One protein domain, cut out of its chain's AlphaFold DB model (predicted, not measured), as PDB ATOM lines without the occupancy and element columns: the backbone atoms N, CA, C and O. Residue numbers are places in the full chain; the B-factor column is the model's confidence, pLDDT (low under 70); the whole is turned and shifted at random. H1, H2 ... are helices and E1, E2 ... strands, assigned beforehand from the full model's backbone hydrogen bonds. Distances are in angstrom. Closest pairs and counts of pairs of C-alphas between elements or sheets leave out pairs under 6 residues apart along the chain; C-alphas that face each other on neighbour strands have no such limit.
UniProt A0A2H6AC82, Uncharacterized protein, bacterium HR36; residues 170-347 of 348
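This is residues 170 to 347 of the 348 residues of an uncharacterized protein of bacterium HR36 (UniProt A0A2H6AC82). The model is a long rod built on a curled sheet, E4 E5 E6 E7 E8; the small sheet E1 E2 E3 faces part of it as a sandwich, and toward the other end H1 and H4 pack side by side on one of its faces. H2 packs on H4, and H3 packs on H2 at that far end. The printed part has 178 residues with five named helices and eight named strands, in the order E1 H1 H2 H3 H4 E2 E3 E4 H5 E5 E6 E7 E8, class mixed. Both sheets are antiparallel, and the whole is loose, with a radius of gyration of the C-alphas of 19.9 A and spans of 69 by 26 by 25 A.

E1, residues 170 to 173, is antiparallel to E2, residues 238 to 247, with N 171 and O 243 within hydrogen-bond range at 3.1 A. E2 forms a hairpin with E3, residues 253 to 263, with N 240 and O 261 at 2.8 A. H1, residues 177 to 191, touches H4, residues 221 to 236, at a shallow tilt of 18 degrees, opposite ways; the closest C-alphas, of Leu 181 and Ala 234, are 5.4 A apart. H2, residues 196 to 203, only just touches H4, with 3 pairs of C-alphas within 8 A, by residues 228 to 231 of H4 alone; the closest C-alphas are those of Leu 199 and Ala 228, 7.1 A. H3, residues 207 to 216, touches H2, the closest C-alphas being those of Leu 202 and Thr 209, 6.4 A. E4, residues 268 to 273, pairs antiparallel with E5, residues 283 to 301, N 270 and O 286 at 2.9 A. E5, E6, residues 306 to 319, E7, residues 326 to 335, and E8, residues 338 to 346, form a meander, each strand the antiparallel neighbour of the one before; N 291 and O 315, N 312 and O 330, and N 333 and O 340 are 2.8, 2.8 and 2.9 A apart. H1 and H4 are on the same face of this sheet, as two layers, helices on one face of a sheet, at heights of 9.2 and 6.4 A. H5, residues 274 to 277, only grazes it. The sandwich, two sheets face to face, has its facing parts 9.5 A centre to centre; the closest C-alphas of E3 and E6 are those of Ile 254 and Pro 306, 5.4 A. Every O i to N i+4 pair is within hydrogen-bond range in H1, H2 and H4, and 3 of 6 in H3; H5 is too short for one.

E1 begins at C-alpha 170, (3.813, -8.792, 138.167). H4 is 23.0 A long, E5 54.2 A and E6 40.1 A. E8 ends at C-alpha 346, (14.499, -4.373, 165.466).

The C-alphas of Arg 215 and Asn 250, the two farthest apart, are 70.2 A apart. The printed part has no cut and no long link. pLDDT is under 70 at residue 207, residues 210 to 221 and residues 264 to 266.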
ATOM      1  N   GLU A 170       2.929  -8.678 137.002       89.50
ATOM      2  CA  GLU A 170       3.813  -8.792 138.167       89.50
ATOM      3  C   GLU A 170       4.461  -7.434 138.419       89.50
ATOM      4  O   GLU A 170       5.060  -6.844 137.514       89.50
ATOM      5  N   LYS A 171       4.369  -6.939 139.659       90.94
ATOM      6  CA  LYS A 171       5.150  -5.780 140.093       90.94
ATOM      7  C   LYS A 171       6.123  -6.179 141.190       90.94
ATOM      8  O   LYS A 171       5.751  -6.823 142.169       90.94
ATOM      9  N   LEU A 172       7.367  -5.761 140.989       89.88
ATOM     10  CA  LEU A 172       8.490  -5.998 141.875       89.88
ATOM     11  C   LEU A 172       8.865  -4.698 142.589       89.88
ATOM     12  O   LEU A 172       9.013  -3.661 141.938       89.88
ATOM     13  N   TRP A 173       9.071  -4.770 143.901       90.12
ATOM     14  CA  TRP A 173       9.668  -3.696 144.690       90.12
ATOM     15  C   TRP A 173      10.830  -4.229 145.530       90.12
ATOM     16  O   TRP A 173      10.769  -5.343 146.055       90.12
ATOM     17  N   ASP A 174      11.860  -3.401 145.695       87.06
ATOM     18  CA  ASP A 174      12.879  -3.561 146.736       87.06
ATOM     19  C   ASP A 174      12.463  -2.664 147.914       87.06
ATOM     20  O   ASP A 174      12.352  -1.450 147.718       87.06
ATOM     21  N   PRO A 175      12.183  -3.209 149.110       81.44
ATOM     22  CA  PRO A 175      11.735  -2.438 150.269       81.44
ATOM     23  C   PRO A 175      12.869  -1.631 150.935       81.44
ATOM     24  O   PRO A 175      12.951  -1.558 152.157       81.44
ATOM     25  N   ASP A 176      13.783  -1.059 150.147       84.19
ATOM     26  CA  ASP A 176      15.034  -0.461 150.623       84.19
ATOM     27  C   ASP A 176      15.831  -1.416 151.527       84.19
ATOM     28  O   ASP A 176      16.398  -1.030 152.556       84.19
ATOM     29  N   SER A 177      15.919  -2.687 151.123       81.06
ATOM     30  CA  SER A 177      16.517  -3.772 151.915       81.06
ATOM     31  C   SER A 177      17.917  -3.430 152.425       81.06
ATOM     32  O   SER A 177      18.282  -3.751 153.555       81.06
ATOM     33  N   LYS A 178      18.703  -2.732 151.599       83.38
ATOM     34  CA  LYS A 178      20.050  -2.278 151.951       83.38
ATOM     35  C   LYS A 178      20.037  -1.282 153.110       83.38
ATOM     36  O   LYS A 178      20.816  -1.437 154.042       83.38
ATOM     37  N   LYS A 179      19.151  -0.282 153.064       86.38
ATOM     38  CA  LYS A 179      19.027   0.724 154.125       86.38
ATOM     39  C   LYS A 179      18.569   0.073 155.425       86.38
ATOM     40  O   LYS A 179      19.151   0.342 156.468       86.38
ATOM     41  N   LEU A 180      17.589  -0.831 155.346       85.81
ATOM     42  CA  LEU A 180      17.116  -1.588 156.502       85.81
ATOM     43  C   LEU A 180      18.252  -2.378 157.154       85.81
ATOM     44  O   LEU A 180      18.418  -2.295 158.368       85.81
ATOM     45  N   LEU A 181      19.042  -3.110 156.363       84.50
ATOM     46  CA  LEU A 181      20.174  -3.896 156.857       84.50
ATOM     47  C   LEU A 181      21.302  -3.010 157.410       84.50
ATOM     48  O   LEU A 181      21.874  -3.351 158.444       84.50
ATOM     49  N   ASP A 182      21.587  -1.867 156.779       85.56
ATOM     50  CA  ASP A 182      22.564  -0.885 157.266       85.56
ATOM     51  C   ASP A 182      22.130  -0.282 158.614       85.56
ATOM     52  O   ASP A 182      22.943  -0.142 159.531       85.56
ATOM     53  N   ASP A 183      20.853   0.068 158.766       87.94
ATOM     54  CA  ASP A 183      20.316   0.615 160.014       87.94
ATOM     55  C   ASP A 183      20.236  -0.463 161.106       87.94
ATOM     56  O   ASP A 183      20.608  -0.213 162.255       87.94
ATOM     57  N   TRP A 184      19.898  -1.701 160.736       86.19
ATOM     58  CA  TRP A 184      19.939  -2.847 161.644       86.19
ATOM     59  C   TRP A 184      21.354  -3.120 162.160       86.19
ATOM     60  O   TRP A 184      21.575  -3.339 163.354       86.19
ATOM     61  N   GLN A 185      22.337  -3.049 161.261       87.50
ATOM     62  CA  GLN A 185      23.748  -3.173 161.590       87.50
ATOM     63  C   GLN A 185      24.182  -2.079 162.576       87.50
ATOM     64  O   GLN A 185      24.903  -2.382 163.527       87.50
ATOM     65  N   LYS A 186      23.747  -0.825 162.386       87.25
ATOM     66  CA  LYS A 186      24.052   0.277 163.317       87.25
ATOM     67  C   LYS A 186      23.473   0.028 164.703       87.25
ATOM     68  O   LYS A 186      24.178   0.262 165.677       87.25
ATOM     69  N   VAL A 187      22.241  -0.474 164.801       85.56
ATOM     70  CA  VAL A 187      21.597  -0.783 166.089       85.56
ATOM     71  C   VAL A 187      22.406  -1.832 166.854       85.56
ATOM     72  O   VAL A 187      22.739  -1.625 168.020       85.56
ATOM     73  N   PHE A 188      22.797  -2.928 166.195       81.25
ATOM     74  CA  PHE A 188      23.640  -3.950 166.824       81.25
ATOM     75  C   PHE A 188      25.028  -3.431 167.182       81.25
ATOM     76  O   PHE A 188      25.527  -3.720 168.268       81.25
ATOM     77  N   ALA A 189      25.634  -2.635 166.303       82.50
ATOM     78  CA  ALA A 189      26.935  -2.048 166.566       82.50
ATOM     79  C   ALA A 189      26.902  -1.089 167.761       82.50
ATOM     80  O   ALA A 189      27.785  -1.153 168.604       82.50
ATOM     81  N   GLN A 190      25.865  -0.259 167.888       84.94
ATOM     82  CA  GLN A 190      25.678   0.625 169.041       84.94
ATOM     83  C   GLN A 190      25.486  -0.167 170.337       84.94
ATOM     84  O   GLN A 190      26.148   0.127 171.329       84.94
ATOM     85  N   ARG A 191      24.632  -1.199 170.319       81.38
ATOM     86  CA  ARG A 191      24.388  -2.074 171.481       81.38
ATOM     87  C   ARG A 191      25.643  -2.805 171.954       81.38
ATOM     88  O   ARG A 191      25.740  -3.122 173.133       81.38
ATOM     89  N   ALA A 192      26.561  -3.077 171.034       74.12
ATOM     90  CA  ALA A 192      27.801  -3.798 171.286       74.12
ATOM     91  C   ALA A 192      29.051  -2.892 171.303       74.12
ATOM     92  O   ALA A 192      30.180  -3.370 171.173       74.12
ATOM     93  N   ALA A 193      28.855  -1.567 171.345       80.88
ATOM     94  CA  ALA A 193      29.923  -0.567 171.274       80.88
ATOM     95  C   ALA A 193      30.968  -0.836 170.156       80.88
ATOM     96  O   ALA A 193      32.162  -0.564 170.302       80.88
ATOM     97  N   ILE A 194      30.521  -1.387 169.022       78.75
ATOM     98  CA  ILE A 194      31.356  -1.778 167.886       78.75
ATOM     99  C   ILE A 194      31.568  -0.581 166.969       78.75
ATOM    100  O   ILE A 194      30.633  -0.041 166.379       78.75
ATOM    101  N   ASP A 195      32.833  -0.236 166.745       82.75
ATOM    102  CA  ASP A 195      33.206   0.666 165.664       82.75
ATOM    103  C   ASP A 195      33.043  -0.047 164.309       82.75
ATOM    104  O   ASP A 195      33.815  -0.936 163.934       82.75
ATOM    105  N   LEU A 196      32.019   0.353 163.552       81.12
ATOM    106  CA  LEU A 196      31.723  -0.199 162.230       81.12
ATOM    107  C   LEU A 196      32.848   0.013 161.217       81.12
ATOM    108  O   LEU A 196      33.026  -0.815 160.318       81.12
ATOM    109  N   SER A 197      33.613   1.099 161.341       83.50
ATOM    110  CA  SER A 197      34.750   1.356 160.457       83.50
ATOM    111  C   SER A 197      35.852   0.320 160.688       83.50
ATOM    112  O   SER A 197      36.418  -0.222 159.735       83.50
ATOM    113  N   LEU A 198      36.073  -0.032 161.955       77.56
ATOM    114  CA  LEU A 198      37.016  -1.050 162.385       77.56
ATOM    115  C   LEU A 198      36.562  -2.444 161.932       77.56
ATOM    116  O   LEU A 198      37.354  -3.194 161.363       77.56
ATOM    117  N   LEU A 199      35.273  -2.768 162.089       78.75
ATOM    118  CA  LEU A 199      34.697  -4.027 161.604       78.75
ATOM    119  C   LEU A 199      34.861  -4.189 160.086       78.75
ATOM    120  O   LEU A 199      35.263  -5.255 159.623       78.75
ATOM    121  N   ARG A 200      34.592  -3.141 159.297       81.81
ATOM    122  CA  ARG A 200      34.767  -3.192 157.837       81.81
ATOM    123  C   ARG A 200      36.220  -3.457 157.458       81.81
ATOM    124  O   ARG A 200      36.462  -4.337 156.636       81.81
ATOM    125  N   LYS A 201      37.178  -2.764 158.082       80.94
ATOM    126  CA  LYS A 201      38.617  -3.001 157.866       80.94
ATOM    127  C   LYS A 201      39.024  -4.436 158.222       80.94
ATOM    128  O   LYS A 201      39.766  -5.063 157.469       80.94
ATOM    129  N   LEU A 202      38.484  -4.986 159.314       74.44
ATOM    130  CA  LEU A 202      38.705  -6.384 159.703       74.44
ATOM    131  C   LEU A 202      38.151  -7.377 158.675       74.44
ATOM    132  O   LEU A 202      38.856  -8.311 158.302       74.44
ATOM    133  N   LEU A 203      36.927  -7.162 158.183       75.69
ATOM    134  CA  LEU A 203      36.314  -8.010 157.151       75.69
ATOM    135  C   LEU A 203      37.082  -7.977 155.820       75.69
ATOM    136  O   LEU A 203      37.021  -8.938 155.062       75.69
ATOM    137  N   HIS A 204      37.830  -6.903 155.553       79.25
ATOM    138  CA  HIS A 204      38.704  -6.776 154.381       79.25
ATOM    139  C   HIS A 204      40.131  -7.302 154.630       79.25
ATOM    140  O   HIS A 204      40.989  -7.189 153.758       79.25
ATOM    141  N   GLY A 205      40.401  -7.897 155.799       71.69
ATOM    142  CA  GLY A 205      41.670  -8.564 156.093       71.69
ATOM    143  C   GLY A 205      42.803  -7.652 156.575       71.69
ATOM    144  O   GLY A 205      43.964  -8.065 156.535       71.69
ATOM    145  N   ASP A 206      42.514  -6.439 157.058       78.62
ATOM    146  CA  ASP A 206      43.556  -5.547 157.576       78.62
ATOM    147  C   ASP A 206      44.158  -6.055 158.906       78.62
ATOM    148  O   ASP A 206      43.565  -5.986 159.991       78.62
ATOM    149  N   ARG A 207      45.406  -6.536 158.824       68.50
ATOM    150  CA  ARG A 207      46.185  -7.068 159.954       68.50
ATOM    151  C   ARG A 207      46.598  -6.012 160.986       68.50
ATOM    152  O   ARG A 207      46.910  -6.391 162.118       68.50
ATOM    153  N   GLN A 208      46.693  -4.728 160.633       73.69
ATOM    154  CA  GLN A 208      47.029  -3.676 161.607       73.69
ATOM    155  C   GLN A 208      45.828  -3.371 162.496       73.69
ATOM    156  O   GLN A 208      45.949  -3.436 163.721       73.69
ATOM    157  N   THR A 209      44.659  -3.196 161.881       71.88
ATOM    158  CA  THR A 209      43.383  -3.036 162.584       71.88
ATOM    159  C   THR A 209      43.117  -4.197 163.561       71.88
ATOM    160  O   THR A 209      42.657  -3.994 164.686       71.88
ATOM    161  N   TRP A 210      43.515  -5.422 163.195       64.50
ATOM    162  CA  TRP A 210      43.445  -6.594 164.079       64.50
ATOM    163  C   TRP A 210      44.271  -6.461 165.368       64.50
ATOM    164  O   TRP A 210      43.831  -6.866 166.447       64.50
ATOM    165  N   ARG A 211      45.477  -5.888 165.280       69.62
ATOM    166  CA  ARG A 211      46.358  -5.708 166.445       69.62
ATOM    167  C   ARG A 211      45.835  -4.636 167.394       69.62
ATOM    168  O   ARG A 211      45.951  -4.813 168.605       69.62
ATOM    169  N   GLU A 212      45.265  -3.562 166.860       69.56
ATOM    170  CA  GLU A 212      44.655  -2.493 167.657       69.56
ATOM    171  C   GLU A 212      43.411  -2.985 168.394       69.56
ATOM    172  O   GLU A 212      43.267  -2.743 169.592       69.56
ATOM    173  N   TRP A 213      42.569  -3.763 167.715       66.00
ATOM    174  CA  TRP A 213      41.390  -4.376 168.321       66.00
ATOM    175  C   TRP A 213      41.741  -5.321 169.473       66.00
ATOM    176  O   TRP A 213      41.158  -5.224 170.551       66.00
ATOM    177  N   ARG A 214      42.755  -6.184 169.294       64.56
ATOM    178  CA  ARG A 214      43.200  -7.136 170.329       64.56
ATOM    179  C   ARG A 214      43.539  -6.450 171.658       64.56
ATOM    180  O   ARG A 214      43.408  -7.074 172.707       64.56
ATOM    181  N   ARG A 215      43.984  -5.191 171.622       66.69
ATOM    182  CA  ARG A 215      44.330  -4.417 172.824       66.69
ATOM    183  C   ARG A 215      43.111  -3.831 173.537       66.69
ATOM    184  O   ARG A 215      43.226  -3.511 174.710       66.69
ATOM    185  N   ARG A 216      41.971  -3.688 172.852       66.50
ATOM    186  CA  ARG A 216      40.771  -3.022 173.384       66.50
ATOM    187  C   ARG A 216      39.806  -3.945 174.138       66.50
ATOM    188  O   ARG A 216      38.910  -3.408 174.762       66.50
ATOM    189  N   GLN A 217      40.011  -5.273 174.122       58.72
ATOM    190  CA  GLN A 217      39.502  -6.267 175.101       58.72
ATOM    191  C   GLN A 217      38.150  -5.945 175.775       58.72
ATOM    192  O   GLN A 217      38.060  -5.959 176.994       58.72
ATOM    193  N   VAL A 218      37.076  -5.688 175.024       51.88
ATOM    194  CA  VAL A 218      35.728  -5.643 175.608       51.88
ATOM    195  C   VAL A 218      34.730  -6.085 174.544       51.88
ATOM    196  O   VAL A 218      34.546  -5.387 173.554       51.88
ATOM    197  N   GLU A 219      34.178  -7.290 174.716       57.66
ATOM    198  CA  GLU A 219      32.787  -7.693 174.432       57.66
ATOM    199  C   GLU A 219      32.618  -9.155 173.986       57.66
ATOM    200  O   GLU A 219      33.533  -9.819 173.494       57.66
ATOM    201  N   ARG A 220      31.395  -9.664 174.199       64.06
ATOM    202  CA  ARG A 220      30.977 -11.031 173.889       64.06
ATOM    203  C   ARG A 220      31.124 -11.296 172.380       64.06
ATOM    204  O   ARG A 220      30.513 -10.577 171.586       64.06
ATOM    205  N   PRO A 221      31.823 -12.370 171.964       68.75
ATOM    206  CA  PRO A 221      32.064 -12.681 170.551       68.75
ATOM    207  C   PRO A 221      30.792 -12.731 169.691       68.75
ATOM    208  O   PRO A 221      30.841 -12.422 168.504       68.75
ATOM    209  N   GLY A 222      29.641 -13.082 170.278       73.44
ATOM    210  CA  GLY A 222      28.387 -13.259 169.542       73.44
ATOM    211  C   GLY A 222      27.827 -12.001 168.876       73.44
ATOM    212  O   GLY A 222      27.376 -12.082 167.735       73.44
ATOM    213  N   ASN A 223      27.917 -10.833 169.519       78.62
ATOM    214  CA  ASN A 223      27.422  -9.583 168.925       78.62
ATOM    215  C   ASN A 223      28.275  -9.145 167.728       78.62
ATOM    216  O   ASN A 223      27.758  -8.633 166.733       78.62
ATOM    217  N   TRP A 224      29.578  -9.424 167.784       78.75
ATOM    218  CA  TRP A 224      30.496  -9.200 166.672       78.75
ATOM    219  C   TRP A 224      30.179 -10.097 165.484       78.75
ATOM    220  O   TRP A 224      30.100  -9.599 164.363       78.75
ATOM    221  N   VAL A 225      29.937 -11.394 165.713       83.56
ATOM    222  CA  VAL A 225      29.549 -12.310 164.626       83.56
ATOM    223  C   VAL A 225      28.238 -11.862 163.982       83.56
ATOM    224  O   VAL A 225      28.159 -11.832 162.757       83.56
ATOM    225  N   ARG A 226      27.241 -11.443 164.776       85.44
ATOM    226  CA  ARG A 226      25.978 -10.886 164.256       85.44
ATOM    227  C   ARG A 226      26.205  -9.640 163.406       85.44
ATOM    228  O   ARG A 226      25.717  -9.570 162.282       85.44
ATOM    229  N   THR A 227      26.988  -8.688 163.901       84.50
ATOM    230  CA  THR A 227      27.265  -7.435 163.183       84.50
ATOM    231  C   THR A 227      28.063  -7.691 161.899       84.50
ATOM    232  O   THR A 227      27.781  -7.093 160.860       84.50
ATOM    233  N   ALA A 228      29.022  -8.623 161.930       84.81
ATOM    234  CA  ALA A 228      29.779  -9.068 160.762       84.81
ATOM    235  C   ALA A 228      28.878  -9.739 159.715       84.81
ATOM    236  O   ALA A 228      28.920  -9.369 158.541       84.81
ATOM    237  N   ALA A 229      28.028 -10.674 160.145       87.50
ATOM    238  CA  ALA A 229      27.057 -11.350 159.292       87.50
ATOM    239  C   ALA A 229      26.105 -10.347 158.628       87.50
ATOM    240  O   ALA A 229      25.959 -10.368 157.407       87.50
ATOM    241  N   LEU A 230      25.529  -9.422 159.402       86.62
ATOM    242  CA  LEU A 230      24.663  -8.359 158.885       86.62
ATOM    243  C   LEU A 230      25.389  -7.475 157.866       86.62
ATOM    244  O   LEU A 230      24.829  -7.198 156.813       86.62
ATOM    245  N   SER A 231      26.651  -7.107 158.118       84.75
ATOM    246  CA  SER A 231      27.460  -6.313 157.175       84.75
ATOM    247  C   SER A 231      27.644  -7.022 155.831       84.75
ATOM    248  O   SER A 231      27.547  -6.416 154.763       84.75
ATOM    249  N   LEU A 232      27.933  -8.323 155.879       85.75
ATOM    250  CA  LEU A 232      28.148  -9.132 154.686       85.75
ATOM    251  C   LEU A 232      26.840  -9.339 153.921       85.75
ATOM    252  O   LEU A 232      26.825  -9.194 152.697       85.75
ATOM    253  N   ILE A 233      25.743  -9.601 154.634       86.00
ATOM    254  CA  ILE A 233      24.398  -9.710 154.063       86.00
ATOM    255  C   ILE A 233      23.993  -8.381 153.421       86.00
ATOM    256  O   ILE A 233      23.591  -8.393 152.266       86.00
ATOM    257  N   ALA A 234      24.184  -7.239 154.083       83.44
ATOM    258  CA  ALA A 234      23.886  -5.912 153.531       83.44
ATOM    259  C   ALA A 234      24.635  -5.625 152.221       83.44
ATOM    260  O   ALA A 234      24.118  -4.957 151.326       83.44
ATOM    261  N   SER A 235      25.858  -6.149 152.084       82.31
ATOM    262  CA  SER A 235      26.676  -5.936 150.888       82.31
ATOM    263  C   SER A 235      26.278  -6.802 149.684       82.31
ATOM    264  O   SER A 235      26.609  -6.445 148.553       82.31
ATOM    265  N   ARG A 236      25.595  -7.935 149.905       82.44
ATOM    266  CA  ARG A 236      25.338  -8.954 148.863       82.44
ATOM    267  C   ARG A 236      23.868  -9.316 148.673       82.44
ATOM    268  O   ARG A 236      23.506  -9.811 147.613       82.44
ATOM    269  N   GLY A 237      23.043  -9.099 149.686       78.94
ATOM    270  CA  GLY A 237      21.651  -9.504 149.728       78.94
ATOM    271  C   GLY A 237      20.679  -8.406 149.382       78.94
ATOM    272  O   GLY A 237      20.887  -7.244 149.729       78.94
ATOM    273  N   ARG A 238      19.575  -8.807 148.756       83.50
ATOM    274  CA  ARG A 238      18.384  -7.975 148.605       83.50
ATOM    275  C   ARG A 238      17.158  -8.780 149.001       83.50
ATOM    276  O   ARG A 238      17.102  -9.984 148.744       83.50
ATOM    277  N   ALA A 239      16.207  -8.125 149.651       86.31
ATOM    278  CA  ALA A 239      14.862  -8.650 149.781       86.31
ATOM    279  C   ALA A 239      14.022  -8.075 148.640       86.31
ATOM    280  O   ALA A 239      14.235  -6.953 148.190       86.31
ATOM    281  N   GLU A 240      13.080  -8.863 148.159       90.50
ATOM    282  CA  GLU A 240      12.162  -8.475 147.102       90.50
ATOM    283  C   GLU A 240      10.742  -8.768 147.559       90.50
ATOM    284  O   GLU A 240      10.476  -9.825 148.131       90.50
ATOM    285  N   ILE A 241       9.832  -7.839 147.278       90.88
ATOM    286  CA  ILE A 241       8.394  -8.048 147.418       90.88
ATOM    287  C   ILE A 241       7.804  -8.085 146.017       90.88
ATOM    288  O   ILE A 241       8.039  -7.188 145.204       90.88
ATOM    289  N   ARG A 242       7.033  -9.130 145.739       92.44
ATOM    290  CA  ARG A 242       6.345  -9.350 144.469       92.44
ATOM    291  C   ARG A 242       4.858  -9.391 144.727       92.44
ATOM    292  O   ARG A 242       4.402 -10.241 145.488       92.44
ATOM    293  N   ALA A 243       4.111  -8.497 144.090       92.38
ATOM    294  CA  ALA A 243       2.661  -8.605 144.029       92.38
ATOM    295  C   ALA A 243       2.243  -9.098 142.650       92.38
ATOM    296  O   ALA A 243       2.716  -8.611 141.617       92.38
ATOM    297  N   PHE A 244       1.333 -10.062 142.662       91.50
ATOM    298  CA  PHE A 244       0.709 -10.615 141.477       91.50
ATOM    299  C   PHE A 244      -0.661  -9.989 141.309       91.50
ATOM    300  O   PHE A 244      -1.431  -9.880 142.267       91.50
ATOM    301  N   TYR A 245      -0.959  -9.594 140.081       91.94
ATOM    302  CA  TYR A 245      -2.202  -8.937 139.742       91.94
ATOM    303  C   TYR A 245      -2.976  -9.721 138.697       91.94
ATOM    304  O   TYR A 245      -2.422 -10.345 137.786       91.94
ATOM    305  N   ARG A 246      -4.296  -9.628 138.805       91.06
ATOM    306  CA  ARG A 246      -5.243 -10.079 137.792       91.06
ATOM    307  C   ARG A 246      -6.234  -8.954 137.522       91.06
ATOM    308  O   ARG A 246      -6.444  -8.097 138.372       91.06
ATOM    309  N   ARG A 247      -6.830  -8.935 136.332       88.50
ATOM    310  CA  ARG A 247      -7.995  -8.088 136.064       88.50
ATOM    311  C   ARG A 247      -9.274  -8.871 136.336       88.50
ATOM    312  O   ARG A 247      -9.373 -10.028 135.921       88.50
ATOM    313  N   ASP A 248     -10.205  -8.260 137.057       86.56
ATOM    314  CA  ASP A 248     -11.557  -8.789 137.223       86.56
ATOM    315  C   ASP A 248     -12.375  -8.650 135.921       86.56
ATOM    316  O   ASP A 248     -11.874  -8.188 134.890       86.56
ATOM    317  N   GLU A 249     -13.640  -9.066 135.960       87.62
ATOM    318  CA  GLU A 249     -14.560  -9.002 134.815       87.62
ATOM    319  C   GLU A 249     -14.834  -7.564 134.342       87.62
ATOM    320  O   GLU A 249     -15.120  -7.347 133.166       87.62
ATOM    321  N   ASN A 250     -14.658  -6.575 135.223       87.69
ATOM    322  CA  ASN A 250     -14.814  -5.150 134.928       87.69
ATOM    323  C   ASN A 250     -13.499  -4.497 134.464       87.69
ATOM    324  O   ASN A 250     -13.425  -3.281 134.283       87.69
ATOM    325  N   GLY A 251     -12.432  -5.285 134.291       84.56
ATOM    326  CA  GLY A 251     -11.109  -4.801 133.910       84.56
ATOM    327  C   GLY A 251     -10.328  -4.137 135.049       84.56
ATOM    328  O   GLY A 251      -9.237  -3.608 134.796       84.56
ATOM    329  N   LYS A 252     -10.836  -4.172 136.285       86.19
ATOM    330  CA  LYS A 252     -10.200  -3.602 137.471       86.19
ATOM    331  C   LYS A 252      -9.089  -4.513 137.985       86.19
ATOM    332  O   LYS A 252      -9.204  -5.734 137.993       86.19
ATOM    333  N   LEU A 253      -7.981  -3.903 138.400       86.56
ATOM    334  CA  LEU A 253      -6.822  -4.612 138.928       86.56
ATOM    335  C   LEU A 253      -7.113  -5.126 140.349       86.56
ATOM    336  O   LEU A 253      -7.434  -4.335 141.234       86.56
ATOM    337  N   ILE A 254      -6.939  -6.425 140.570       90.19
ATOM    338  CA  ILE A 254      -7.002  -7.077 141.881       90.19
ATOM    339  C   ILE A 254      -5.639  -7.691 142.209       90.19
ATOM    340  O   ILE A 254      -5.001  -8.286 141.336       90.19
ATOM    341  N   ILE A 255      -5.175  -7.536 143.452       91.19
ATOM    342  CA  ILE A 255      -3.993  -8.254 143.948       91.19
ATOM    343  C   ILE A 255      -4.438  -9.683 144.251       91.19
ATOM    344  O   ILE A 255      -5.396  -9.891 144.988       91.19
ATOM    345  N   THR A 256      -3.771 -10.671 143.665       90.81
ATOM    346  CA  THR A 256      -4.084 -12.089 143.889       90.81
ATOM    347  C   THR A 256      -3.165 -12.722 144.916       90.81
ATOM    348  O   THR A 256      -3.577 -13.632 145.628       90.81
ATOM    349  N   ASN A 257      -1.916 -12.265 144.985       92.62
ATOM    350  CA  ASN A 257      -0.930 -12.790 145.912       92.62
ATOM    351  C   ASN A 257       0.188 -11.766 146.140       92.62
ATOM    352  O   ASN A 257       0.488 -10.961 145.255       92.62
ATOM    353  N   VAL A 258       0.826 -11.832 147.305       91.81
ATOM    354  CA  VAL A 258       2.032 -11.070 147.630       91.81
ATOM    355  C   VAL A 258       3.049 -12.025 148.237       91.81
ATOM    356  O   VAL A 258       2.758 -12.718 149.207       91.81
ATOM    357  N   VAL A 259       4.246 -12.068 147.661       92.56
ATOM    358  CA  VAL A 259       5.334 -12.948 148.092       92.56
ATOM    359  C   VAL A 259       6.559 -12.101 148.397       92.56
ATOM    360  O   VAL A 259       6.887 -11.192 147.637       92.56
ATOM    361  N   ALA A 260       7.245 -12.415 149.492       90.62
ATOM    362  CA  ALA A 260       8.573 -11.887 149.765       90.62
ATOM    363  C   ALA A 260       9.616 -12.980 149.539       90.62
ATOM    364  O   ALA A 260       9.395 -14.143 149.880       90.62
ATOM    365  N   SER A 261      10.753 -12.611 148.967       89.25
ATOM    366  CA  SER A 261      11.878 -13.517 148.770       89.25
ATOM    367  C   SER A 261      13.201 -12.792 148.969       89.25
ATOM    368  O   SER A 261      13.287 -11.566 148.941       89.25
ATOM    369  N   THR A 262      14.257 -13.564 149.194       86.06
ATOM    370  CA  THR A 262      15.632 -13.064 149.205       86.06
ATOM    371  C   THR A 262      16.302 -13.407 147.888       86.06
ATOM    372  O   THR A 262      16.332 -14.575 147.496       86.06
ATOM    373  N   VAL A 263      16.889 -12.415 147.224       79.56
ATOM    374  CA  VAL A 263      17.623 -12.604 145.972       79.56
ATOM    375  C   VAL A 263      19.123 -12.494 146.225       79.56
ATOM    376  O   VAL A 263      19.595 -11.594 146.920       79.56
ATOM    377  N   GLY A 264      19.877 -13.443 145.661       67.94
ATOM    378  CA  GLY A 264      21.343 -13.433 145.678       67.94
ATOM    379  C   GLY A 264      22.010 -14.001 146.936       67.94
ATOM    380  O   GLY A 264      23.204 -13.779 147.119       67.94
ATOM    381  N   LEU A 265      21.294 -14.737 147.799       69.31
ATOM    382  CA  LEU A 265      21.845 -15.246 149.065       69.31
ATOM    383  C   LEU A 265      21.541 -16.731 149.343       69.31
ATOM    384  O   LEU A 265      20.693 -17.030 150.177       69.31
ATOM    385  N   PRO A 266      22.296 -17.690 148.776       67.62
ATOM    386  CA  PRO A 266      22.249 -19.092 149.221       67.62
ATOM    387  C   PRO A 266      22.881 -19.331 150.620       67.62
ATOM    388  O   PRO A 266      23.090 -20.469 151.037       67.62
ATOM    389  N   GLY A 267      23.188 -18.260 151.358       82.50
ATOM    390  CA  GLY A 267      23.988 -18.265 152.580       82.50
ATOM    391  C   GLY A 267      25.410 -17.775 152.310       82.50
ATOM    392  O   GLY A 267      26.070 -18.209 151.366       82.50
ATOM    393  N   ILE A 268      25.887 -16.833 153.122       86.62
ATOM    394  CA  ILE A 268      27.238 -16.278 153.014       86.62
ATOM    395  C   ILE A 268      28.137 -17.013 153.995       86.62
ATOM    396  O   ILE A 268      27.969 -16.887 155.208       86.62
ATOM    397  N   ASN A 269      29.122 -17.731 153.462       89.25
ATOM    398  CA  ASN A 269      30.211 -18.267 154.264       89.25
ATOM    399  C   ASN A 269      31.215 -17.156 154.571       89.25
ATOM    400  O   ASN A 269      31.632 -16.422 153.670       89.25
ATOM    401  N   PHE A 270      31.620 -17.048 155.829       85.00
ATOM    402  CA  PHE A 270      32.688 -16.155 156.249       85.00
ATOM    403  C   PHE A 270      33.510 -16.786 157.362       85.00
ATOM    404  O   PHE A 270      33.048 -17.649 158.109       85.00
ATOM    405  N   GLU A 271      34.762 -16.359 157.446       84.38
ATOM    406  CA  GLU A 271      35.712 -16.870 158.418       84.38
ATOM    407  C   GLU A 271      36.073 -15.763 159.396       84.38
ATOM    408  O   GLU A 271      36.402 -14.645 158.996       84.38
ATOM    409  N   LEU A 272      36.029 -16.081 160.685       80.94
ATOM    410  CA  LEU A 272      36.558 -15.221 161.736       80.94
ATOM    411  C   LEU A 272      37.704 -15.955 162.439       80.94
ATOM    412  O   LEU A 272      37.661 -17.177 162.563       80.94
ATOM    413  N   PRO A 273      38.740 -15.261 162.930       74.88
ATOM    414  CA  PRO A 273      39.849 -15.916 163.622       74.88
ATOM    415  C   PRO A 273      39.358 -16.759 164.813       74.88
ATOM    416  O   PRO A 273      38.716 -16.223 165.711       74.88
ATOM    417  N   GLY A 274      39.694 -18.055 164.891       72.00
ATOM    418  CA  GLY A 274      39.227 -18.923 165.989       72.00
ATOM    419  C   GLY A 274      39.716 -18.493 167.368       72.00
ATOM    420  O   GLY A 274      39.061 -18.776 168.371       72.00
ATOM    421  N   ARG A 275      40.792 -17.695 167.423       70.19
ATOM    422  CA  ARG A 275      41.249 -17.014 168.643       70.19
ATOM    423  C   ARG A 275      40.170 -16.123 169.266       70.19
ATOM    424  O   ARG A 275      40.194 -15.953 170.478       70.19
ATOM    425  N   TRP A 276      39.229 -15.587 168.482       71.56
ATOM    426  CA  TRP A 276      38.086 -14.810 168.990       71.56
ATOM    427  C   TRP A 276      37.124 -15.648 169.840       71.56
ATOM    428  O   TRP A 276      36.393 -15.099 170.656       71.56
ATOM    429  N   PHE A 277      37.145 -16.972 169.673       71.12
ATOM    430  CA  PHE A 277      36.251 -17.918 170.343       71.12
ATOM    431  C   PHE A 277      37.003 -18.886 171.266       71.12
ATOM    432  O   PHE A 277      36.449 -19.907 171.660       71.12
ATOM    433  N   GLY A 278      38.283 -18.622 171.555       72.62
ATOM    434  CA  GLY A 278      39.129 -19.532 172.336       72.62
ATOM    435  C   GLY A 278      39.483 -20.846 171.623       72.62
ATOM    436  O   GLY A 278      39.998 -21.756 172.257       72.62
ATOM    437  N   ARG A 279      39.254 -20.960 170.304       71.56
ATOM    438  CA  ARG A 279      39.428 -22.198 169.513       71.56
ATOM    439  C   ARG A 279      40.804 -22.333 168.837       71.56
ATOM    440  O   ARG A 279      40.939 -22.984 167.806       71.56
ATOM    441  N   GLY A 280      41.839 -21.705 169.392       73.25
ATOM    442  CA  GLY A 280      43.202 -21.787 168.852       73.25
ATOM    443  C   GLY A 280      43.444 -20.929 167.599       73.25
ATOM    444  O   GLY A 280      42.817 -19.892 167.406       73.25
ATOM    445  N   LEU A 281      44.439 -21.306 166.787       72.75
ATOM    446  CA  LEU A 281      44.937 -20.522 165.640       72.75
ATOM    447  C   LEU A 281      44.079 -20.626 164.370       72.75
ATOM    448  O   LEU A 281      44.171 -19.744 163.517       72.75
ATOM    449  N   LEU A 282      43.274 -21.679 164.238       76.62
ATOM    450  CA  LEU A 282      42.485 -21.929 163.034       76.62
ATOM    451  C   LEU A 282      41.279 -20.981 162.954       76.62
ATOM    452  O   LEU A 282      40.683 -20.675 163.987       76.62
ATOM    453  N   PRO A 283      40.897 -20.488 161.766       80.88
ATOM    454  CA  PRO A 283      39.678 -19.705 161.603       80.88
ATOM    455  C   PRO A 283      38.430 -20.538 161.936       80.88
ATOM    456  O   PRO A 283      38.332 -21.716 161.603       80.88
ATOM    457  N   SER A 284      37.463 -19.913 162.600       83.94
ATOM    458  CA  SER A 284      36.108 -20.436 162.765       83.94
ATOM    459  C   SER A 284      35.267 -20.027 161.560       83.94
ATOM    460  O   SER A 284      35.225 -18.851 161.194       83.94
ATOM    461  N   ARG A 285      34.616 -21.011 160.938       88.38
ATOM    462  CA  ARG A 285      33.750 -20.821 159.774       88.38
ATOM    463  C   ARG A 285      32.313 -20.622 160.227       88.38
ATOM    464  O   ARG A 285      31.824 -21.385 161.057       88.38
ATOM    465  N   PHE A 286      31.655 -19.631 159.649       89.81
ATOM    466  CA  PHE A 286      30.257 -19.313 159.895       89.81
ATOM    467  C   PHE A 286      29.514 -19.220 158.571       89.81
ATOM    468  O   PHE A 286      30.087 -18.804 157.561       89.81
ATOM    469  N   LYS A 287      28.228 -19.565 158.594       92.19
ATOM    470  CA  LYS A 287      27.320 -19.364 157.466       92.19
ATOM    471  C   LYS A 287      26.157 -18.501 157.925       92.19
ATOM    472  O   LYS A 287      25.433 -18.883 158.838       92.19
ATOM    473  N   ALA A 288      26.002 -17.330 157.317       91.38
ATOM    474  CA  ALA A 288      24.888 -16.434 157.596       91.38
ATOM    475  C   ALA A 288      23.835 -16.512 156.492       91.38
ATOM    476  O   ALA A 288      24.160 -16.368 155.311       91.38
ATOM    477  N   THR A 289      22.577 -16.686 156.881       91.12
ATOM    478  CA  THR A 289      21.434 -16.786 155.969       91.12
ATOM    479  C   THR A 289      20.399 -15.737 156.355       91.12
ATOM    480  O   THR A 289      20.031 -15.641 157.525       91.12
ATOM    481  N   LEU A 290      19.947 -14.952 155.375       91.75
ATOM    482  CA  LEU A 290      18.809 -14.047 155.516       91.75
ATOM    483  C   LEU A 290      17.557 -14.773 155.024       91.75
ATOM    484  O   LEU A 290      17.543 -15.286 153.910       91.75
ATOM    485  N   GLU A 291      16.518 -14.787 155.841       91.94
ATOM    486  CA  GLU A 291      15.183 -15.250 155.491       91.94
ATOM    487  C   GLU A 291      14.217 -14.068 155.611       91.94
ATOM    488  O   GLU A 291      14.283 -13.302 156.574       91.94
ATOM    489  N   VAL A 292      13.332 -13.906 154.628       91.69
ATOM    490  CA  VAL A 292      12.283 -12.880 154.648       91.69
ATOM    491  C   VAL A 292      10.943 -13.563 154.453       91.69
ATOM    492  O   VAL A 292      10.760 -14.314 153.497       91.69
ATOM    493  N   LYS A 293      10.015 -13.317 155.375       93.69
ATOM    494  CA  LYS A 293       8.656 -13.865 155.357       93.69
ATOM    495  C   LYS A 293       7.635 -12.749 155.488       93.69
ATOM    496  O   LYS A 293       7.895 -11.750 156.147       93.69
ATOM    497  N   ILE A 294       6.469 -12.945 154.883       93.75
ATOM    498  CA  ILE A 294       5.300 -12.103 155.131       93.75
ATOM    499  C   ILE A 294       4.459 -12.781 156.210       93.75
ATOM    500  O   ILE A 294       4.087 -13.945 156.073       93.75
ATOM    501  N   GLU A 295       4.144 -12.043 157.265       94.62
ATOM    502  CA  GLU A 295       3.235 -12.444 158.330       94.62
ATOM    503  C   GLU A 295       1.985 -11.559 158.304       94.62
ATOM    504  O   GLU A 295       2.058 -10.356 158.043       94.62
ATOM    505  N   GLY A 296       0.822 -12.163 158.563       92.69
ATOM    506  CA  GLY A 296      -0.442 -11.431 158.661       92.69
ATOM    507  C   GLY A 296      -0.900 -10.764 157.362       92.69
ATOM    508  O   GLY A 296      -1.522  -9.708 157.435       92.69
ATOM    509  N   LEU A 297      -0.595 -11.351 156.194       95.50
ATOM    510  CA  LEU A 297      -1.038 -10.827 154.899       95.50
ATOM    511  C   LEU A 297      -2.568 -10.737 154.849       95.50
ATOM    512  O   LEU A 297      -3.259 -11.751 154.957       95.50
ATOM    513  N   LYS A 298      -3.082  -9.530 154.631       94.62
ATOM    514  CA  LYS A 298      -4.487  -9.262 154.327       94.62
ATOM    515  C   LYS A 298      -4.569  -8.598 152.965       94.62
ATOM    516  O   LYS A 298      -3.873  -7.617 152.718       94.62
ATOM    517  N   ILE A 299      -5.398  -9.154 152.091       93.69
ATOM    518  CA  ILE A 299      -5.676  -8.597 150.770       93.69
ATOM    519  C   ILE A 299      -7.133  -8.160 150.785       93.69
ATOM    520  O   ILE A 299      -8.029  -8.997 150.864       93.69
ATOM    521  N   ASP A 300      -7.332  -6.854 150.711       90.94
ATOM    522  CA  ASP A 300      -8.632  -6.206 150.695       90.94
ATOM    523  C   ASP A 300      -8.816  -5.435 149.385       90.94
ATOM    524  O   ASP A 300      -7.897  -5.216 148.588       90.94
ATOM    525  N   HIS A 301     -10.050  -5.015 149.144       82.06
ATOM    526  CA  HIS A 301     -10.399  -4.249 147.966       82.06
ATOM    527  C   HIS A 301     -11.336  -3.118 148.383       82.06
ATOM    528  O   HIS A 301     -12.531  -3.329 148.576       82.06
ATOM    529  N   ASP A 302     -10.799  -1.905 148.509       75.31
ATOM    530  CA  ASP A 302     -11.515  -0.729 149.038       75.31
ATOM    531  C   ASP A 302     -12.536  -0.120 148.047       75.31
ATOM    532  O   ASP A 302     -12.970   1.021 148.190       75.31
ATOM    533  N   GLY A 303     -12.897  -0.855 146.991       73.00
ATOM    534  CA  GLY A 303     -13.784  -0.384 145.927       73.00
ATOM    535  C   GLY A 303     -13.095   0.469 144.860       73.00
ATOM    536  O   GLY A 303     -13.543   0.443 143.713       73.00
ATOM    537  N   THR A 304     -11.914   1.048 145.123       78.31
ATOM    538  CA  THR A 304     -11.200   1.938 144.178       78.31
ATOM    539  C   THR A 304      -9.818   1.409 143.790       78.31
ATOM    540  O   THR A 304      -9.507   1.335 142.604       78.31
ATOM    541  N   ASN A 305      -9.059   0.873 144.743       86.00
ATOM    542  CA  ASN A 305      -7.732   0.298 144.567       86.00
ATOM    543  C   ASN A 305      -7.611  -1.049 145.300       86.00
ATOM    544  O   ASN A 305      -8.198  -1.244 146.364       86.00
ATOM    545  N   PRO A 306      -6.853  -2.011 144.755       87.62
ATOM    546  CA  PRO A 306      -6.499  -3.190 145.524       87.62
ATOM    547  C   PRO A 306      -5.547  -2.789 146.660       87.62
ATOM    548  O   PRO A 306      -4.614  -2.010 146.440       87.62
ATOM    549  N   LEU A 307      -5.797  -3.326 147.852       92.06
ATOM    550  CA  LEU A 307      -5.042  -3.053 149.067       92.06
ATOM    551  C   LEU A 307      -4.436  -4.359 149.581       92.06
ATOM    552  O   LEU A 307      -5.148  -5.342 149.762       92.06
ATOM    553  N   ALA A 308      -3.134  -4.385 149.848       93.69
ATOM    554  CA  ALA A 308      -2.523  -5.484 150.587       93.69
ATOM    555  C   ALA A 308      -1.728  -4.946 151.771       93.69
ATOM    556  O   ALA A 308      -0.873  -4.084 151.599       93.69
ATOM    557  N   THR A 309      -1.991  -5.462 152.967       94.75
ATOM    558  CA  THR A 309      -1.272  -5.096 154.191       94.75
ATOM    559  C   THR A 309      -0.644  -6.325 154.826       94.75
ATOM    560  O   THR A 309      -1.152  -7.439 154.692       94.75
ATOM    561  N   GLY A 310       0.476  -6.141 155.512       95.00
ATOM    562  CA  GLY A 310       1.134  -7.216 156.241       95.00
ATOM    563  C   GLY A 310       2.398  -6.743 156.940       95.00
ATOM    564  O   GLY A 310       2.732  -5.557 156.931       95.00
ATOM    565  N   THR A 311       3.120  -7.693 157.524       95.62
ATOM    566  CA  THR A 311       4.399  -7.444 158.188       95.62
ATOM    567  C   THR A 311       5.478  -8.299 157.544       95.62
ATOM    568  O   THR A 311       5.348  -9.515 157.449       95.62
ATOM    569  N   LEU A 312       6.565  -7.674 157.104       93.06
ATOM    570  CA  LEU A 312       7.777  -8.366 156.685       93.06
ATOM    571  C   LEU A 312       8.571  -8.736 157.927       93.06
ATOM    572  O   LEU A 312       8.936  -7.855 158.700       93.06
ATOM    573  N   ARG A 313       8.865 -10.020 158.104       94.31
ATOM    574  CA  ARG A 313       9.782 -10.525 159.123       94.31
ATOM    575  C   ARG A 313      11.091 -10.918 158.463       94.31
ATOM    576  O   ARG A 313      11.141 -11.847 157.659       94.31
ATOM    577  N   TYR A 314      12.146 -10.208 158.832       92.88
ATOM    578  CA  TYR A 314      13.520 -10.481 158.447       92.88
ATOM    579  C   TYR A 314      14.168 -11.301 159.551       92.88
ATOM    580  O   TYR A 314      14.122 -10.917 160.718       92.88
ATOM    581  N   ARG A 315      14.791 -12.417 159.192       93.25
ATOM    582  CA  ARG A 315      15.465 -13.308 160.130       93.25
ATOM    583  C   ARG A 315      16.856 -13.627 159.622       93.25
ATOM    584  O   ARG A 315      17.014 -14.151 158.524       93.25
ATOM    585  N   VAL A 316      17.867 -13.316 160.423       90.94
ATOM    586  CA  VAL A 316      19.261 -13.648 160.132       90.94
ATOM    587  C   VAL A 316      19.706 -14.768 161.054       90.94
ATOM    588  O   VAL A 316      19.830 -14.587 162.267       90.94
ATOM    589  N   THR A 317      19.970 -15.926 160.457       91.50
ATOM    590  CA  THR A 317      20.471 -17.116 161.150       91.50
ATOM    591  C   THR A 317      21.956 -17.274 160.867       91.50
ATOM    592  O   THR A 317      22.391 -17.103 159.729       91.50
ATOM    593  N   ILE A 318      22.735 -17.600 161.899       91.69
ATOM    594  CA  ILE A 318      24.184 -17.795 161.796       91.69
ATOM    595  C   ILE A 318      24.510 -19.210 162.263       91.69
ATOM    596  O   ILE A 318      24.473 -19.506 163.455       91.69
ATOM    597  N   GLU A 319      24.837 -20.089 161.323       90.56
ATOM    598  CA  GLU A 319      25.308 -21.438 161.629       90.56
ATOM    599  C   GLU A 319      26.752 -21.389 162.150       90.56
ATOM    600  O   GLU A 319      27.572 -20.586 161.693       90.56
ATOM    601  N   GLY A 320      27.071 -22.263 163.109       83.56
ATOM    602  CA  GLY A 320      28.387 -22.330 163.760       83.56
ATOM    603  C   GLY A 320      28.491 -21.543 165.070       83.56
ATOM    604  O   GLY A 320      29.500 -21.649 165.767       83.56
ATOM    605  N   LEU A 321      27.444 -20.801 165.448       79.94
ATOM    606  CA  LEU A 321      27.360 -20.083 166.716       79.94
ATOM    607  C   LEU A 321      26.050 -20.436 167.437       79.94
ATOM    608  O   LEU A 321      24.981 -20.368 166.840       79.94
ATOM    609  N   SER A 322      26.114 -20.785 168.727       78.69
ATOM    610  CA  SER A 322      24.909 -21.010 169.548       78.69
ATOM    611  C   SER A 322      24.331 -19.672 170.009       78.69
ATOM    612  O   SER A 322      24.489 -19.261 171.158       78.69
ATOM    613  N   VAL A 323      23.764 -18.919 169.072       80.06
ATOM    614  CA  VAL A 323      23.175 -17.607 169.335       80.06
ATOM    615  C   VAL A 323      21.819 -17.537 168.653       80.06
ATOM    616  O   VAL A 323      21.657 -18.016 167.533       80.06
ATOM    617  N   ALA A 324      20.843 -16.938 169.340       84.94
ATOM    618  CA  ALA A 324      19.512 -16.743 168.783       84.94
ATOM    619  C   ALA A 324      19.593 -15.995 167.431       84.94
ATOM    620  O   ALA A 324      20.481 -15.150 167.254       84.94
ATOM    621  N   PRO A 325      18.704 -16.287 166.473       88.69
ATOM    622  CA  PRO A 325      18.642 -15.529 165.233       88.69
ATOM    623  C   PRO A 325      18.322 -14.062 165.532       88.69
ATOM    624  O   PRO A 325      17.604 -13.760 166.481       88.69
ATOM    625  N   ALA A 326      18.877 -13.155 164.732       88.88
ATOM    626  CA  ALA A 326      18.501 -11.750 164.797       88.88
ATOM    627  C   ALA A 326      17.224 -11.559 163.977       88.88
ATOM    628  O   ALA A 326      17.170 -11.995 162.825       88.88
ATOM    629  N   GLU A 327      16.216 -10.907 164.552       92.62
ATOM    630  CA  GLU A 327      14.940 -10.669 163.877       92.62
ATOM    631  C   GLU A 327      14.595  -9.179 163.795       92.62
ATOM    632  O   GLU A 327      14.892  -8.404 164.701       92.62
ATOM    633  N   ALA A 328      13.987  -8.769 162.688       92.31
ATOM    634  CA  ALA A 328      13.432  -7.435 162.508       92.31
ATOM    635  C   ALA A 328      12.084  -7.547 161.806       92.31
ATOM    636  O   ALA A 328      11.872  -8.445 160.990       92.31
ATOM    637  N   THR A 329      11.174  -6.634 162.117       93.62
ATOM    638  CA  THR A 329       9.856  -6.579 161.487       93.62
ATOM    639  C   THR A 329       9.598  -5.209 160.882       93.62
ATOM    640  O   THR A 329      10.024  -4.195 161.428       93.62
ATOM    641  N   GLN A 330       8.914  -5.168 159.742       94.12
ATOM    642  CA  GLN A 330       8.519  -3.928 159.081       94.12
ATOM    643  C   GLN A 330       7.115  -4.080 158.501       94.12
ATOM    644  O   GLN A 330       6.868  -4.974 157.693       94.12
ATOM    645  N   GLY A 331       6.187  -3.216 158.911       93.94
ATOM    646  CA  GLY A 331       4.860  -3.170 158.298       93.94
ATOM    647  C   GLY A 331       4.943  -2.708 156.842       93.94
ATOM    648  O   GLY A 331       5.794  -1.884 156.506       93.94
ATOM    649  N   PHE A 332       4.060  -3.200 155.982       95.25
ATOM    650  CA  PHE A 332       3.920  -2.699 154.618       95.25
ATOM    651  C   PHE A 332       2.454  -2.578 154.208       95.25
ATOM    652  O   PHE A 332       1.579  -3.286 154.713       95.25
ATOM    653  N   GLU A 333       2.218  -1.685 153.258       95.12
ATOM    654  CA  GLU A 333       0.924  -1.434 152.639       95.12
ATOM    655  C   GLU A 333       1.128  -1.239 151.130       95.12
ATOM    656  O   GLU A 333       1.909  -0.390 150.703       95.12
ATOM    657  N   ILE A 334       0.446  -2.034 150.309       93.31
ATOM    658  CA  ILE A 334       0.418  -1.895 148.852       93.31
ATOM    659  C   ILE A 334      -0.937  -1.316 148.469       93.31
ATOM    660  O   ILE A 334      -1.947  -1.998 148.625       93.31
ATOM    661  N   VAL A 335      -0.953  -0.093 147.938       92.38
ATOM    662  CA  VAL A 335      -2.163   0.565 147.424       92.38
ATOM    663  C   VAL A 335      -2.046   0.663 145.910       92.38
ATOM    664  O   VAL A 335      -1.211   1.397 145.377       92.38
ATOM    665  N   GLY A 336      -2.854  -0.111 145.186       89.94
ATOM    666  CA  GLY A 336      -2.747  -0.200 143.734       89.94
ATOM    667  C   GLY A 336      -1.389  -0.765 143.319       89.94
ATOM    668  O   GLY A 336      -1.148  -1.965 143.423       89.94
ATOM    669  N   ARG A 337      -0.500   0.106 142.832       89.81
ATOM    670  CA  ARG A 337       0.876  -0.226 142.424       89.81
ATOM    671  C   ARG A 337       1.937   0.488 143.269       89.81
ATOM    672  O   ARG A 337       3.115   0.444 142.913       89.81
ATOM    673  N   GLU A 338       1.565   1.154 144.347       92.12
ATOM    674  CA  GLU A 338       2.506   1.837 145.234       92.12
ATOM    675  C   GLU A 338       2.752   1.000 146.484       92.12
ATOM    676  O   GLU A 338       1.808   0.468 147.059       92.12
ATOM    677  N   LEU A 339       4.019   0.881 146.888       92.31
ATOM    678  CA  LEU A 339       4.421   0.232 148.133       92.31
ATOM    679  C   LEU A 339       4.751   1.321 149.152       92.31
ATOM    680  O   LEU A 339       5.626   2.154 148.914       92.31
ATOM    681  N   LYS A 340       4.076   1.282 150.295       93.94
ATOM    682  CA  LYS A 340       4.376   2.083 151.477       93.94
ATOM    683  C   LYS A 340       4.950   1.171 152.550       93.94
ATOM    684  O   LYS A 340       4.438   0.080 152.797       93.94
ATOM    685  N   LEU A 341       6.021   1.625 153.184       93.31
ATOM    686  CA  LEU A 341       6.695   0.901 154.252       93.31
ATOM    687  C   LEU A 341       6.485   1.630 155.577       93.31
ATOM    688  O   LEU A 341       6.612   2.852 155.653       93.31
ATOM    689  N   GLY A 342       6.166   0.867 156.615       90.88
ATOM    690  CA  GLY A 342       6.075   1.344 157.988       90.88
ATOM    691  C   GLY A 342       7.444   1.453 158.660       90.88
ATOM    692  O   GLY A 342       8.495   1.189 158.066       90.88
ATOM    693  N   GLN A 343       7.421   1.829 159.940       91.56
ATOM    694  CA  GLN A 343       8.618   1.822 160.779       91.56
ATOM    695  C   GLN A 343       9.155   0.398 160.968       91.56
ATOM    696  O   GLN A 343       8.395  -0.571 161.021       91.56
ATOM    697  N   VAL A 344      10.481   0.292 161.061       91.25
ATOM    698  CA  VAL A 344      11.178  -0.969 161.321       91.25
ATOM    699  C   VAL A 344      11.323  -1.152 162.827       91.25
ATOM    700  O   VAL A 344      11.844  -0.274 163.513       91.25
ATOM    701  N   ASN A 345      10.913  -2.313 163.324       91.38
ATOM    702  CA  ASN A 345      11.129  -2.741 164.698       91.38
ATOM    703  C   ASN A 345      12.234  -3.798 164.716       91.38
ATOM    704  O   ASN A 345      12.044  -4.919 164.236       91.38
ATOM    705  N   TYR A 346      13.392  -3.442 165.265       88.12
ATOM    706  CA  TYR A 346      14.499  -4.373 165.466       88.12
ATOM    707  C   TYR A 346      14.250  -5.172 166.747       88.12
ATOM    708  O   TYR A 346      14.176  -4.587 167.826       88.12
ATOM    709  N   GLY A 347      14.081  -6.489 166.618       79.94
ATOM    710  CA  GLY A 347      13.998  -7.395 167.760       79.94
ATOM    711  C   GLY A 347      15.337  -7.497 168.492       79.94
ATOM    712  O   GLY A 347      16.385  -7.117 167.957       79.94
TER     713      GLY A 347